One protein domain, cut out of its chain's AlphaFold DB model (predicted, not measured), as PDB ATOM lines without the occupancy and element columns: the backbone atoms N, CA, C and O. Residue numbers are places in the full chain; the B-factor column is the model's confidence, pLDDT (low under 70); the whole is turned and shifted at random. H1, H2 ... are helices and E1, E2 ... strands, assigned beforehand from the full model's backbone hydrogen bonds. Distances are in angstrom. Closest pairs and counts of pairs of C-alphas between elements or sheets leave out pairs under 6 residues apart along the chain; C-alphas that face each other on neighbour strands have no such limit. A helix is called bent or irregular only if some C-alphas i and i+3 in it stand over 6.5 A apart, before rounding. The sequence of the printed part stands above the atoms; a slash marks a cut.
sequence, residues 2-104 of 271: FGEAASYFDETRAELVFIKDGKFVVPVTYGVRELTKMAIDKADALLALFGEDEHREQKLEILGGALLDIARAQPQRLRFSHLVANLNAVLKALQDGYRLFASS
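What this domain is: This is residues 2 to 104 of the 271 residues of an uncharacterized protein of Oxalobacteraceae bacterium (UniProt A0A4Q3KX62). Two long helices, H4 and H6, cross near their middles, with H4 in the core; H3 runs beside the first part of H6, and H5 makes a corner with the end of H4. A small three-stranded sheet packs on H1 and H5, and short H2 lies at a far corner beyond H5. The printed part has 103 residues with six named helices and three named strands, in the order H1 E1 E2 E3 H2 H3 H4 H5 H6; the sheet runs E1 E2 E3, antiparallel, and the class is mostly helix. The whole is compact, with a radius of gyration of the C-alphas of 13.3 A and spans of 36 by 32 by 24 A.

How they stand to each other: Begin at H1, residues 2 to 5, which touches residues 60 to 64 of H4, residues 56 to 71; their closest C-alphas, of Ala 5 and Leu 60, are 4.7 A apart. Next come E1, residues 8 to 10, E2, residues 15 to 19, and E3, residues 23 to 27, a meander, each strand the antiparallel neighbour of the one before. Look for N 10 and O 15 at 2.9 A in the hairpin E1 and E2, and for N 26 and O 16 at 2.8 A in the hairpin E2 and E3. H1 is on this sheet at a height of 7.6 A. On the same face H5, residues 76 to 85, stands up from the sheet at 69 degrees; its closest C-alpha pair with E3 is Arg 79 and Val 26, 5.7 A. H4 only grazes the sheet, with residues 64 to 71. H2, residues 32 to 36, touches H5, closest at C-alphas Glu 34 and Ala 85, 6.3 A. H3, residues 40 to 49, touches residues 87 to 91 of H6, residues 87 to 104, at a shallow tilt of 21 degrees, the same way; C-alphas 46 and 91 are closest, 5.9 A. The hub H4 touches H6 at a steep tilt of 48 degrees, opposite ways, closest at C-alphas Leu 63 and Leu 94, 5.5 A. With residues 67 to 71, H4 touches H5 at a steep tilt of 64 degrees, closest at C-alphas Ala 71 and Arg 79, 5.2 A. Every O i to N i+4 pair is within hydrogen-bond range in H2, H3, H4 and H6, and 4 of 6 are in H5; H1 is too short for such a pair.

Where its parts are: Find C-alpha 2 at (-44.009, 23.008, 33.073), where H1 begins. E2 spans 12.8 A, E3 12.6 A and H3 14.5 A. From C-alpha 56 at (-43.568, 30.662, 22.815), H4 runs 22.1 A. H5 spans 15.1 A and is irregular, with C-alphas 77 and 80 7.6 A apart. H6, 25.5 A long, ends at C-alpha 104, (-37.611, 45.532, 25.590).

The domain as a whole: The two C-alphas farthest apart, of Val 32 and Ser 104, are 40.9 A apart. The printed part has no cut and no long link. Mean pLDDT of the printed part is 85.9; look for low confidence, under 70, at residues 20 to 21.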
ATOM      1  N   PHE A   2     -45.118  22.959  32.085       83.31
ATOM      2  CA  PHE A   2     -44.009  23.008  33.073       83.31
ATOM      3  C   PHE A   2     -42.831  22.091  32.702       83.31
ATOM      4  O   PHE A   2     -41.685  22.482  32.884       83.31
ATOM      5  N   GLY A   3     -43.110  20.918  32.119       83.19
ATOM      6  CA  GLY A   3     -42.078  20.043  31.545       83.19
ATOM      7  C   GLY A   3     -41.344  20.642  30.342       83.19
ATOM      8  O   GLY A   3     -40.165  20.373  30.175       83.19
ATOM      9  N   GLU A   4     -42.009  21.493  29.554       84.81
ATOM     10  CA  GLU A   4     -41.409  22.190  28.402       84.81
ATOM     11  C   GLU A   4     -40.581  23.412  28.828       84.81
ATOM     12  O   GLU A   4     -39.671  23.815  28.118       84.81
ATOM     13  N   ALA A   5     -40.900  24.012  29.979       85.12
ATOM     14  CA  ALA A   5     -40.137  25.119  30.555       85.12
ATOM     15  C   ALA A   5     -38.902  24.645  31.343       85.12
ATOM     16  O   ALA A   5     -38.019  25.444  31.659       85.12
ATOM     17  N   ALA A   6     -38.852  23.360  31.708       87.38
ATOM     18  CA  ALA A   6     -37.680  22.742  32.312       87.38
ATOM     19  C   ALA A   6     -36.606  22.478  31.248       87.38
ATOM     20  O   ALA A   6     -36.917  22.264  30.081       87.38
ATOM     21  N   SER A   7     -35.333  22.436  31.655       84.81
ATOM     22  CA  SER A   7     -34.243  22.057  30.742       84.81
ATOM     23  C   SER A   7     -34.438  20.638  30.209       84.81
ATOM     24  O   SER A   7     -34.108  20.359  29.062       84.81
ATOM     25  N   TYR A   8     -34.972  19.748  31.049       87.12
ATOM     26  CA  TYR A   8     -35.573  18.484  30.644       87.12
ATOM     27  C   TYR A   8     -36.500  17.958  31.753       87.12
ATOM     28  O   TYR A   8     -36.385  18.339  32.925       87.12
ATOM     29  N   PHE A   9     -37.406  17.055  31.384       87.75
ATOM     30  CA  PHE A   9     -38.261  16.314  32.308       87.75
ATOM     31  C   PHE A   9     -37.780  14.858  32.397       87.75
ATOM     32  O   PHE A   9     -37.733  14.160  31.388       87.75
ATOM     33  N   ASP A  10     -37.381  14.404  33.589       87.19
ATOM     34  CA  ASP A  10     -37.045  12.998  33.847       87.19
ATOM     35  C   ASP A  10     -38.336  12.226  34.136       87.19
ATOM     36  O   ASP A  10     -38.853  12.249  35.255       87.19
ATOM     37  N   GLU A  11     -38.860  11.546  33.118       83.56
ATOM     38  CA  GLU A  11     -40.083  10.743  33.217       83.56
ATOM     39  C   GLU A  11     -39.943   9.562  34.188       83.56
ATOM     40  O   GLU A  11     -40.914   9.170  34.831       83.56
ATOM     41  N   THR A  12     -38.730   9.020  34.347       83.56
ATOM     42  CA  THR A  12     -38.474   7.837  35.184       83.56
ATOM     43  C   THR A  12     -38.579   8.180  36.666       83.56
ATOM     44  O   THR A  12     -39.016   7.366  37.478       83.56
ATOM     45  N   ARG A  13     -38.158   9.395  37.029       83.25
ATOM     46  CA  ARG A  13     -38.171   9.902  38.409       83.25
ATOM     47  C   ARG A  13     -39.291  10.904  38.676       83.25
ATOM     48  O   ARG A  13     -39.455  11.320  39.820       83.25
ATOM     49  N   ALA A  14     -40.050  11.273  37.643       88.12
ATOM     50  CA  ALA A  14     -41.017  12.363  37.657       88.12
ATOM     51  C   ALA A  14     -40.397  13.663  38.207       88.12
ATOM     52  O   ALA A  14     -40.915  14.276  39.140       88.12
ATOM     53  N   GLU A  15     -39.257  14.081  37.652       89.50
ATOM     54  CA  GLU A  15     -38.517  15.268  38.097       89.50
ATOM     55  C   GLU A  15     -38.392  16.308  36.980       89.50
ATOM     56  O   GLU A  15     -37.928  16.018  35.880       89.50
ATOM     57  N   LEU A  16     -38.752  17.556  37.278       88.12
ATOM     58  CA  LEU A  16     -38.423  18.703  36.433       88.12
ATOM     59  C   LEU A  16     -37.008  19.162  36.788       88.12
ATOM     60  O   LEU A  16     -36.739  19.501  37.947       88.12
ATOM     61  N   VAL A  17     -36.104  19.177  35.811       88.56
ATOM     62  CA  VAL A  17     -34.710  19.575  36.022       88.56
ATOM     63  C   VAL A  17     -34.418  20.873  35.283       88.56
ATOM     64  O   VAL A  17     -34.620  20.985  34.077       88.56
ATOM     65  N   PHE A  18     -33.899  21.848  36.021       89.38
ATOM     66  CA  PHE A  18     -33.467  23.138  35.503       89.38
ATOM     67  C   PHE A  18     -31.948  23.262  35.651       89.38
ATOM     68  O   PHE A  18     -31.400  23.006  36.728       89.38
ATOM     69  N   ILE A  19     -31.277  23.660  34.572       85.50
ATOM     70  CA  ILE A  19     -29.835  23.914  34.523       85.50
ATOM     71  C   ILE A  19     -29.641  25.419  34.315       85.50
ATOM     72  O   ILE A  19     -29.471  25.894  33.196       85.50
ATOM     73  N   LYS A  20     -29.725  26.187  35.403       69.75
ATOM     74  CA  LYS A  20     -29.487  27.636  35.416       69.75
ATOM     75  C   LYS A  20     -28.771  27.955  36.727       69.75
ATOM     76  O   LYS A  20     -29.376  27.848  37.789       69.75
ATOM     77  N   ASP A  21     -27.463  28.204  36.640       67.31
ATOM     78  CA  ASP A  21     -26.537  28.368  37.778       67.31
ATOM     79  C   ASP A  21     -26.407  27.135  38.699       67.31
ATOM     80  O   ASP A  21     -26.226  27.238  39.912       67.31
ATOM     81  N   GLY A  22     -26.496  25.937  38.111       79.56
ATOM     82  CA  GLY A  22     -26.408  24.649  38.806       79.56
ATOM     83  C   GLY A  22     -27.626  23.759  38.553       79.56
ATOM     84  O   GLY A  22     -28.569  24.148  37.864       79.56
ATOM     85  N   LYS A  23     -27.602  22.532  39.091       88.25
ATOM     86  CA  LYS A  23     -28.719  21.584  38.970       88.25
ATOM     87  C   LYS A  23     -29.802  21.920  39.996       88.25
ATOM     88  O   LYS A  23     -29.602  21.721  41.194       88.25
ATOM     89  N   PHE A  24     -30.972  22.347  39.529       88.50
ATOM     90  CA  PHE A  24     -32.146  22.575  40.368       88.50
ATOM     91  C   PHE A  24     -33.257  21.582  40.016       88.50
ATOM     92  O   PHE A  24     -33.724  21.528  38.882       88.50
ATOM     93  N   VAL A  25     -33.667  20.776  40.997       90.44
ATOM     94  CA  VAL A  25     -34.635  19.684  40.805       90.44
ATOM     95  C   VAL A  25     -35.958  20.018  41.483       90.44
ATOM     96  O   VAL A  25     -35.984  20.359  42.671       90.44
ATOM     97  N   VAL A  26     -37.057  19.883  40.749       90.00
ATOM     98  CA  VAL A  26     -38.426  19.980  41.259       90.00
ATOM     99  C   VAL A  26     -39.106  18.621  41.044       90.00
ATOM    100  O   VAL A  26     -39.561  18.340  39.936       90.00
ATOM    101  N   PRO A  27     -39.159  17.751  42.070       88.75
ATOM    102  CA  PRO A  27     -39.874  16.485  41.972       88.75
ATOM    103  C   PRO A  27     -41.376  16.752  41.872       88.75
ATOM    104  O   PRO A  27     -41.920  17.545  42.644       88.75
ATOM    105  N   VAL A  28     -42.046  16.096  40.928       86.56
ATOM    106  CA  VAL A  28     -43.485  16.220  40.660       86.56
ATOM    107  C   VAL A  28     -44.256  15.414  41.705       86.56
ATOM    108  O   VAL A  28     -44.857  14.379  41.443       86.56
ATOM    109  N   THR A  29     -44.202  15.890  42.945       83.06
ATOM    110  CA  THR A  29     -44.911  15.312  44.086       83.06
ATOM    111  C   THR A  29     -46.021  16.254  44.523       83.06
ATOM    112  O   THR A  29     -45.765  17.396  44.918       83.06
ATOM    113  N   TYR A  30     -47.257  15.769  44.475       78.69
ATOM    114  CA  TYR A  30     -48.455  16.492  44.889       78.69
ATOM    115  C   TYR A  30     -49.412  15.550  45.627       78.69
ATOM    116  O   TYR A  30     -49.452  14.351  45.358       78.69
ATOM    117  N   GLY A  31     -50.169  16.092  46.580       79.75
ATOM    118  CA  GLY A  31     -51.214  15.366  47.291       79.75
ATOM    119  C   GLY A  31     -52.614  15.822  46.883       79.75
ATOM    120  O   GLY A  31     -52.813  16.825  46.195       79.75
ATOM    121  N   VAL A  32     -53.615  15.068  47.342       78.12
ATOM    122  CA  VAL A  32     -55.038  15.356  47.088       78.12
ATOM    123  C   VAL A  32     -55.441  16.716  47.667       78.12
ATOM    124  O   VAL A  32     -56.234  17.445  47.073       78.12
ATOM    125  N   ARG A  33     -54.874  17.099  48.817       76.81
ATOM    126  CA  ARG A  33     -55.198  18.362  49.499       76.81
ATOM    127  C   ARG A  33     -54.746  19.580  48.696       76.81
ATOM    128  O   ARG A  33     -55.441  20.590  48.687       76.81
ATOM    129  N   GLU A  34     -53.603  19.474  48.036       70.31
ATOM    130  CA  GLU A  34     -53.002  20.516  47.210       70.31
ATOM    131  C   GLU A  34     -53.777  20.688  45.902       70.31
ATOM    132  O   GLU A  34     -54.095  21.813  45.531       70.31
ATOM    133  N   LEU A  35     -54.163  19.579  45.262       75.06
ATOM    134  CA  LEU A  35     -55.007  19.585  44.061       75.06
ATOM    135  C   LEU A  35     -56.391  20.188  44.324       75.06
ATOM    136  O   LEU A  35     -56.895  20.947  43.507       75.06
ATOM    137  N   THR A  36     -56.983  19.906  45.488       75.75
ATOM    138  CA  THR A  36     -58.306  20.448  45.851       75.75
ATOM    139  C   THR A  36     -58.271  21.967  46.078       75.75
ATOM    140  O   THR A  36     -59.285  22.643  45.936       75.75
ATOM    141  N   LYS A  37     -57.105  22.519  46.435       76.62
ATOM    142  CA  LYS A  37     -56.886  23.959  46.654       76.62
ATOM    143  C   LYS A  37     -56.320  24.675  45.429       76.62
ATOM    144  O   LYS A  37     -56.058  25.876  45.495       76.62
ATOM    145  N   MET A  38     -56.089  23.949  44.340       79.38
ATOM    146  CA  MET A  38     -55.527  24.503  43.123       79.38
ATOM    147  C   MET A  38     -56.524  25.476  42.487       79.38
ATOM    148  O   MET A  38     -57.692  25.152  42.282       79.38
ATOM    149  N   ALA A  39     -56.050  26.675  42.159       84.31
ATOM    150  CA  ALA A  39     -56.850  27.678  41.472       84.31
ATOM    151  C   ALA A  39     -56.951  27.322  39.978       84.31
ATOM    152  O   ALA A  39     -56.063  27.663  39.191       84.31
ATOM    153  N   ILE A  40     -58.002  26.582  39.605       85.75
ATOM    154  CA  ILE A  40     -58.225  26.094  38.232       85.75
ATOM    155  C   ILE A  40     -58.292  27.263  37.240       85.75
ATOM    156  O   ILE A  40     -57.651  27.213  36.198       85.75
ATOM    157  N   ASP A  41     -58.938  28.369  37.616       88.44
ATOM    158  CA  ASP A  41     -59.015  29.592  36.808       88.44
ATOM    159  C   ASP A  41     -57.629  30.163  36.455       88.44
ATOM    160  O   ASP A  41     -57.416  30.682  35.360       88.44
ATOM    161  N   LYS A  42     -56.655  30.050  37.369       87.75
ATOM    162  CA  LYS A  42     -55.270  30.484  37.128       87.75
ATOM    163  C   LYS A  42     -54.503  29.504  36.257       87.75
ATOM    164  O   LYS A  42     -53.649  29.937  35.487       87.75
ATOM    165  N   ALA A  43     -54.791  28.210  36.375       86.44
ATOM    166  CA  ALA A  43     -54.217  27.190  35.509       86.44
ATOM    167  C   ALA A  43     -54.694  27.370  34.061       86.44
ATOM    168  O   ALA A  43     -53.866  27.382  33.151       86.44
ATOM    169  N   ASP A  44     -55.989  27.618  33.865       89.06
ATOM    170  CA  ASP A  44     -56.573  27.909  32.554       89.06
ATOM    171  C   ASP A  44     -56.003  29.204  31.965       89.06
ATOM    172  O   ASP A  44     -55.611  29.237  30.800       89.06
ATOM    173  N   ALA A  45     -55.862  30.257  32.779       87.94
ATOM    174  CA  ALA A  45     -55.226  31.503  32.351       87.94
ATOM    175  C   ALA A  45     -53.750  31.310  31.955       87.94
ATOM    176  O   ALA A  45     -53.289  31.918  30.990       87.94
ATOM    177  N   LEU A  46     -53.009  30.457  32.670       88.50
ATOM    178  CA  LEU A  46     -51.643  30.077  32.305       88.50
ATOM    179  C   LEU A  46     -51.619  29.356  30.956       88.50
ATOM    180  O   LEU A  46     -50.831  29.733  30.100       88.50
ATOM    181  N   LEU A  47     -52.490  28.366  30.746       88.50
ATOM    182  CA  LEU A  47     -52.580  27.635  29.479       88.50
ATOM    183  C   LEU A  47     -52.952  28.558  28.312       88.50
ATOM    184  O   LEU A  47     -52.354  28.451  27.242       88.50
ATOM    185  N   ALA A  48     -53.868  29.505  28.528       87.75
ATOM    186  CA  ALA A  48     -54.275  30.475  27.517       87.75
ATOM    187  C   ALA A  48     -53.104  31.343  27.016       87.75
ATOM    188  O   ALA A  48     -53.029  31.621  25.822       87.75
ATOM    189  N   LEU A  49     -52.140  31.703  27.878       84.44
ATOM    190  CA  LEU A  49     -50.948  32.473  27.477       84.44
ATOM    191  C   LEU A  49     -50.041  31.732  26.476       84.44
ATOM    192  O   LEU A  49     -49.279  32.377  25.752       84.44
ATOM    193  N   PHE A  50     -50.125  30.400  26.428       85.75
ATOM    194  CA  PHE A  50     -49.377  29.537  25.507       85.75
ATOM    195  C   PHE A  50     -50.238  28.983  24.361       85.75
ATOM    196  O   PHE A  50     -49.730  28.217  23.545       85.75
ATOM    197  N   GLY A  51     -51.525  29.348  24.292       76.88
ATOM    198  CA  GLY A  51     -52.414  28.959  23.193       76.88
ATOM    199  C   GLY A  51     -52.062  29.640  21.866       76.88
ATOM    200  O   GLY A  51     -52.334  29.087  20.803       76.88
ATOM    201  N   GLU A  52     -51.417  30.806  21.930       70.88
ATOM    202  CA  GLU A  52     -50.855  31.514  20.778       70.88
ATOM    203  C   GLU A  52     -49.345  31.249  20.684       70.88
ATOM    204  O   GLU A  52     -48.613  31.435  21.661       70.88
ATOM    205  N   ASP A  53     -48.875  30.841  19.500       71.06
ATOM    206  CA  ASP A  53     -47.473  30.451  19.251       71.06
ATOM    207  C   ASP A  53     -46.490  31.640  19.286       71.06
ATOM    208  O   ASP A  53     -45.268  31.472  19.258       71.06
ATOM    209  N   GLU A  54     -47.009  32.867  19.375       75.88
ATOM    210  CA  GLU A  54     -46.201  34.078  19.428       75.88
ATOM    211  C   GLU A  54     -45.306  34.086  20.677       75.88
ATOM    212  O   GLU A  54     -45.770  33.972  21.818       75.88
ATOM    213  N   HIS A  55     -43.996  34.210  20.437       84.06
ATOM    214  CA  HIS A  55     -42.944  34.237  21.457       84.06
ATOM    215  C   HIS A  55     -42.965  33.040  22.427       84.06
ATOM    216  O   HIS A  55     -42.579  33.172  23.591       84.06
ATOM    217  N   ARG A  56     -43.426  31.863  21.975       87.19
ATOM    218  CA  ARG A  56     -43.568  30.662  22.815       87.19
ATOM    219  C   ARG A  56     -42.279  30.277  23.542       87.19
ATOM    220  O   ARG A  56     -42.319  30.018  24.741       87.19
ATOM    221  N   GLU A  57     -41.152  30.262  22.839       87.12
ATOM    222  CA  GLU A  57     -39.846  29.917  23.417       87.12
ATOM    223  C   GLU A  57     -39.462  30.884  24.548       87.12
ATOM    224  O   GLU A  57     -39.079  30.458  25.636       87.12
ATOM    225  N   GLN A  58     -39.681  32.186  24.351       87.75
ATOM    226  CA  GLN A  58     -39.394  33.205  25.361       87.75
ATOM    227  C   GLN A  58     -40.366  33.117  26.543       87.75
ATOM    228  O   GLN A  58     -39.953  33.246  27.694       87.75
ATOM    229  N   LYS A  59     -41.653  32.838  26.297       90.19
ATOM    230  CA  LYS A  59     -42.631  32.564  27.364       90.19
ATOM    231  C   LYS A  59     -42.218  31.343  28.196       90.19
ATOM    232  O   LYS A  59     -42.366  31.381  29.415       90.19
ATOM    233  N   LEU A  60     -41.682  30.287  27.572       91.31
ATOM    234  CA  LEU A  60     -41.166  29.103  28.272       91.31
ATOM    235  C   LEU A  60     -39.928  29.434  29.112       91.31
ATOM    236  O   LEU A  60     -39.847  28.999  30.260       91.31
ATOM    237  N   GLU A  61     -39.005  30.245  28.594       89.75
ATOM    238  CA  GLU A  61     -37.816  30.673  29.338       89.75
ATOM    239  C   GLU A  61     -38.179  31.541  30.558       89.75
ATOM    240  O   GLU A  61     -37.695  31.304  31.670       89.75
ATOM    241  N   ILE A  62     -39.084  32.510  30.375       90.94
ATOM    242  CA  ILE A  62     -39.603  33.370  31.449       90.94
ATOM    243  C   ILE A  62     -40.340  32.526  32.492       90.94
ATOM    244  O   ILE A  62     -40.128  32.705  33.694       90.94
ATOM    245  N   LEU A  63     -41.162  31.570  32.049       93.19
ATOM    246  CA  LEU A  63     -41.842  30.626  32.930       93.19
ATOM    247  C   LEU A  63     -40.832  29.793  33.727       93.19
ATOM    248  O   LEU A  63     -40.973  29.685  34.942       93.19
ATOM    249  N   GLY A  64     -39.795  29.248  33.089       91.19
ATOM    250  CA  GLY A  64     -38.746  28.485  33.767       91.19
ATOM    251  C   GLY A  64     -38.041  29.300  34.856       91.19
ATOM    252  O   GLY A  64     -37.853  28.808  35.970       91.19
ATOM    253  N   GLY A  65     -37.738  30.573  34.581       90.88
ATOM    254  CA  GLY A  65     -37.224  31.518  35.578       90.88
ATOM    255  C   GLY A  65     -38.188  31.736  36.749       90.88
ATOM    256  O   GLY A  65     -37.794  31.592  37.905       90.88
ATOM    257  N   ALA A  66     -39.468  31.987  36.465       92.25
ATOM    258  CA  ALA A  66     -40.491  32.174  37.492       92.25
ATOM    259  C   ALA A  66     -40.663  30.936  38.391       92.25
ATOM    260  O   ALA A  66     -40.765  31.061  39.614       92.25
ATOM    261  N   LEU A  67     -40.665  29.730  37.806       92.62
ATOM    262  CA  LEU A  67     -40.749  28.472  38.554       92.62
ATOM    263  C   LEU A  67     -39.548  28.302  39.491       92.62
ATOM    264  O   LEU A  67     -39.725  27.922  40.650       92.62
ATOM    265  N   LEU A  68     -38.341  28.608  39.008       90.75
ATOM    266  CA  LEU A  68     -37.123  28.574  39.811       90.75
ATOM    267  C   LEU A  68     -37.207  29.537  40.992       90.75
ATOM    268  O   LEU A  68     -36.999  29.110  42.127       90.75
ATOM    269  N   ASP A  69     -37.534  30.802  40.748       90.25
ATOM    270  CA  ASP A  69     -37.525  31.843  41.775       90.25
ATOM    271  C   ASP A  69     -38.558  31.576  42.876       90.25
ATOM    272  O   ASP A  69     -38.249  31.690  44.065       90.25
ATOM    273  N   ILE A  70     -39.756  31.115  42.505       92.19
ATOM    274  CA  ILE A  70     -40.827  30.785  43.458       92.19
ATOM    275  C   ILE A  70     -40.499  29.515  44.260       92.19
ATOM    276  O   ILE A  70     -40.847  29.415  45.440       92.19
ATOM    277  N   ALA A  71     -39.831  28.528  43.653       91.25
ATOM    278  CA  ALA A  71     -39.498  27.263  44.309       91.25
ATOM    279  C   ALA A  71     -38.168  27.290  45.083       91.25
ATOM    280  O   ALA A  71     -37.926  26.393  45.897       91.25
ATOM    281  N   ARG A  72     -37.289  28.278  44.852       89.44
ATOM    282  CA  ARG A  72     -35.905  28.295  45.366       89.44
ATOM    283  C   ARG A  72     -35.825  28.231  46.888       89.44
ATOM    284  O   ARG A  72     -34.975  27.516  47.415       89.44
ATOM    285  N   ALA A  73     -36.728  28.923  47.582       88.56
ATOM    286  CA  ALA A  73     -36.776  28.965  49.045       88.56
ATOM    287  C   ALA A  73     -37.369  27.695  49.689       88.56
ATOM    288  O   ALA A  73     -37.360  27.568  50.912       88.56
ATOM    289  N   GLN A  74     -37.890  26.754  48.892       90.94
ATOM    290  CA  GLN A  74     -38.593  25.575  49.396       90.94
ATOM    291  C   GLN A  74     -37.700  24.324  49.428       90.94
ATOM    292  O   GLN A  74     -36.910  24.089  48.498       90.94
ATOM    293  N   PRO A  75     -37.861  23.452  50.446       89.62
ATOM    294  CA  PRO A  75     -37.244  22.128  50.459       89.62
ATOM    295  C   PRO A  75     -37.628  21.334  49.209       89.62
ATOM    296  O   PRO A  75     -38.787  21.372  48.801       89.62
ATOM    297  N   GLN A  76     -36.692  20.564  48.641       87.94
ATOM    298  CA  GLN A  76     -36.870  19.857  47.361       87.94
ATOM    299  C   GLN A  76     -38.212  19.113  47.254       87.94
ATOM    300  O   GLN A  76     -38.938  19.302  46.284       87.94
ATOM    301  N   ARG A  77     -38.587  18.356  48.290       87.25
ATOM    302  CA  ARG A  77     -39.839  17.577  48.348       87.25
ATOM    303  C   ARG A  77     -41.135  18.405  48.314       87.25
ATOM    304  O   ARG A  77     -42.197  17.850  48.079       87.25
ATOM    305  N   LEU A  78     -41.073  19.702  48.618       88.38
ATOM    306  CA  LEU A  78     -42.241  20.593  48.692       88.38
ATOM    307  C   LEU A  78     -42.350  21.533  47.488       88.38
ATOM    308  O   LEU A  78     -43.352  22.228  47.356       88.38
ATOM    309  N   ARG A  79     -41.346  21.567  46.603       90.44
ATOM    310  CA  ARG A  79     -41.253  22.557  45.517       90.44
ATOM    311  C   ARG A  79     -42.455  22.524  44.579       90.44
ATOM    312  O   ARG A  79     -43.062  23.562  44.350       90.44
ATOM    313  N   PHE A  80     -42.833  21.348  44.078       89.38
ATOM    314  CA  PHE A  80     -43.955  21.235  43.143       89.38
ATOM    315  C   PHE A  80     -45.298  21.543  43.812       89.38
ATOM    316  O   PHE A  80     -46.064  22.355  43.304       89.38
ATOM    317  N   SER A  81     -45.541  20.980  44.998       88.56
ATOM    318  CA  SER A  81     -46.712  21.307  45.827       88.56
ATOM    319  C   SER A  81     -46.844  22.817  46.073       88.56
ATOM    320  O   SER A  81     -47.928  23.377  45.912       88.56
ATOM    321  N   HIS A  82     -45.736  23.497  46.378       89.88
ATOM    322  CA  HIS A  82     -45.713  24.942  46.579       89.88
ATOM    323  C   HIS A  82     -46.024  25.722  45.294       89.88
ATOM    324  O   HIS A  82     -46.748  26.713  45.353       89.88
ATOM    325  N   LEU A  83     -45.520  25.284  44.137       90.06
ATOM    326  CA  LEU A  83     -45.834  25.896  42.840       90.06
ATOM    327  C   LEU A  83     -47.326  25.770  42.500       90.06
ATOM    328  O   LEU A  83     -47.946  26.760  42.118       90.06
ATOM    329  N   VAL A  84     -47.913  24.587  42.705       88.62
ATOM    330  CA  VAL A  84     -49.348  24.332  42.477       88.62
ATOM    331  C   VAL A  84     -50.218  25.175  43.417       88.62
ATOM    332  O   VAL A  84     -51.193  25.784  42.982       88.62
ATOM    333  N   ALA A  85     -49.842  25.274  44.695       88.25
ATOM    334  CA  ALA A  85     -50.559  26.089  45.676       88.25
ATOM    335  C   ALA A  85     -50.449  27.604  45.407       88.25
ATOM    336  O   ALA A  85     -51.315  28.366  45.831       88.25
ATOM    337  N   ASN A  86     -49.408  28.043  44.691       89.31
ATOM    338  CA  ASN A  86     -49.132  29.449  44.391       89.31
ATOM    339  C   ASN A  86     -49.195  29.757  42.885       89.31
ATOM    340  O   ASN A  86     -48.474  30.631  42.400       89.31
ATOM    341  N   LEU A  87     -50.084  29.097  42.136       90.50
ATOM    342  CA  LEU A  87     -50.250  29.332  40.691       90.50
ATOM    343  C   LEU A  87     -50.511  30.797  40.331       90.50
ATOM    344  O   LEU A  87     -50.072  31.253  39.281       90.50
ATOM    345  N   ASN A  88     -51.163  31.561  41.210       91.56
ATOM    346  CA  ASN A  88     -51.344  32.999  41.015       91.56
ATOM    347  C   ASN A  88     -50.004  33.760  40.949       91.56
ATOM    348  O   ASN A  88     -49.850  34.665  40.134       91.56
ATOM    349  N   ALA A  89     -49.026  33.382  41.777       91.38
ATOM    350  CA  ALA A  89     -47.693  33.980  41.750       91.38
ATOM    351  C   ALA A  89     -46.935  33.591  40.473       91.38
ATOM    352  O   ALA A  89     -46.282  34.443  39.879       91.38
ATOM    353  N   VAL A  90     -47.075  32.338  40.021       93.19
ATOM    354  CA  VAL A  90     -46.484  31.860  38.759       93.19
ATOM    355  C   VAL A  90     -47.065  32.621  37.566       93.19
ATOM    356  O   VAL A  90     -46.310  33.149  36.754       93.19
ATOM    357  N   LEU A  91     -48.397  32.725  37.485       92.88
ATOM    358  CA  LEU A  91     -49.088  33.468  36.431       92.88
ATOM    359  C   LEU A  91     -48.645  34.933  36.409       92.88
ATOM    360  O   LEU A  91     -48.287  35.444  35.352       92.88
ATOM    361  N   LYS A  92     -48.625  35.594  37.572       93.56
ATOM    362  CA  LYS A  92     -48.208  36.995  37.677       93.56
ATOM    363  C   LYS A  92     -46.751  37.189  37.254       93.56
ATOM    364  O   LYS A  92     -46.470  38.084  36.469       93.56
ATOM    365  N   ALA A  93     -45.839  36.335  37.720       92.31
ATOM    366  CA  ALA A  93     -44.427  36.410  37.354       92.31
ATOM    367  C   ALA A  93     -44.205  36.209  35.844       92.31
ATOM    368  O   ALA A  93     -43.414  36.932  35.241       92.31
ATOM    369  N   LEU A  94     -44.943  35.286  35.216       92.38
ATOM    370  CA  LEU A  94     -44.917  35.108  33.765       92.38
ATOM    371  C   LEU A  94     -45.457  36.340  33.028       92.38
ATOM    372  O   LEU A  94     -44.833  36.794  32.072       92.38
ATOM    373  N   GLN A  95     -46.589  36.896  33.465       90.69
ATOM    374  CA  GLN A  95     -47.182  38.094  32.861       90.69
ATOM    375  C   GLN A  95     -46.257  39.311  32.973       90.69
ATOM    376  O   GLN A  95     -46.044  40.008  31.983       90.69
ATOM    377  N   ASP A  96     -45.676  39.543  34.151       89.56
ATOM    378  CA  ASP A  96     -44.754  40.650  34.400       89.56
ATOM    379  C   ASP A  96     -43.454  40.479  33.593       89.56
ATOM    380  O   ASP A  96     -42.997  41.421  32.941       89.56
ATOM    381  N   GLY A  97     -42.893  39.265  33.562       86.81
ATOM    382  CA  GLY A  97     -41.704  38.948  32.770       86.81
ATOM    383  C   GLY A  97     -41.942  39.075  31.265       86.81
ATOM    384  O   GLY A  97     -41.129  39.670  30.558       86.81
ATOM    385  N   TYR A  98     -43.085  38.593  30.770       87.94
ATOM    386  CA  TYR A  98     -43.463  38.735  29.365       87.94
ATOM    387  C   TYR A  98     -43.710  40.195  28.993       87.94
ATOM    388  O   TYR A  98     -43.255  40.644  27.946       87.94
ATOM    389  N   ARG A  99     -44.355  40.976  29.868       83.38
ATOM    390  CA  ARG A  99     -44.522  42.420  29.675       83.38
ATOM    391  C   ARG A  99     -43.172  43.129  29.570       83.38
ATOM    392  O   ARG A  99     -43.014  43.991  28.705       83.38
ATOM    393  N   LEU A 100     -42.200  42.759  30.405       80.25
ATOM    394  CA  LEU A 100     -40.847  43.310  30.342       80.25
ATOM    395  C   LEU A 100     -40.149  42.931  29.029       80.25
ATOM    396  O   LEU A 100     -39.611  43.809  28.357       80.25
ATOM    397  N   PHE A 101     -40.221  41.665  28.617       82.69
ATOM    398  CA  PHE A 101     -39.696  41.195  27.333       82.69
ATOM    399  C   PHE A 101     -40.344  41.909  26.136       82.69
ATOM    400  O   PHE A 101     -39.651  42.442  25.274       82.69
ATOM    401  N   ALA A 102     -41.673  41.995  26.099       77.25
ATOM    402  CA  ALA A 102     -42.397  42.677  25.034       77.25
ATOM    403  C   ALA A 102     -42.033  44.171  24.980       77.25
ATOM    404  O   ALA A 102     -41.897  44.743  23.896       77.25
ATOM    405  N   SER A 103     -41.813  44.800  26.141       75.06
ATOM    406  CA  SER A 103     -41.362  46.191  26.221       75.06
ATOM    407  C   SER A 103     -39.921  46.383  25.736       75.06
ATOM    408  O   SER A 103     -39.652  47.351  25.028       75.06
ATOM    409  N   SER A 104     -39.006  45.454  26.038       76.62
ATOM    410  CA  SER A 104     -37.611  45.532  25.590       76.62
ATOM    411  C   SER A 104     -37.475  45.227  24.098       76.62
ATOM    412  O   SER A 104     -36.726  45.913  23.406       76.62
TER     413      SER A 104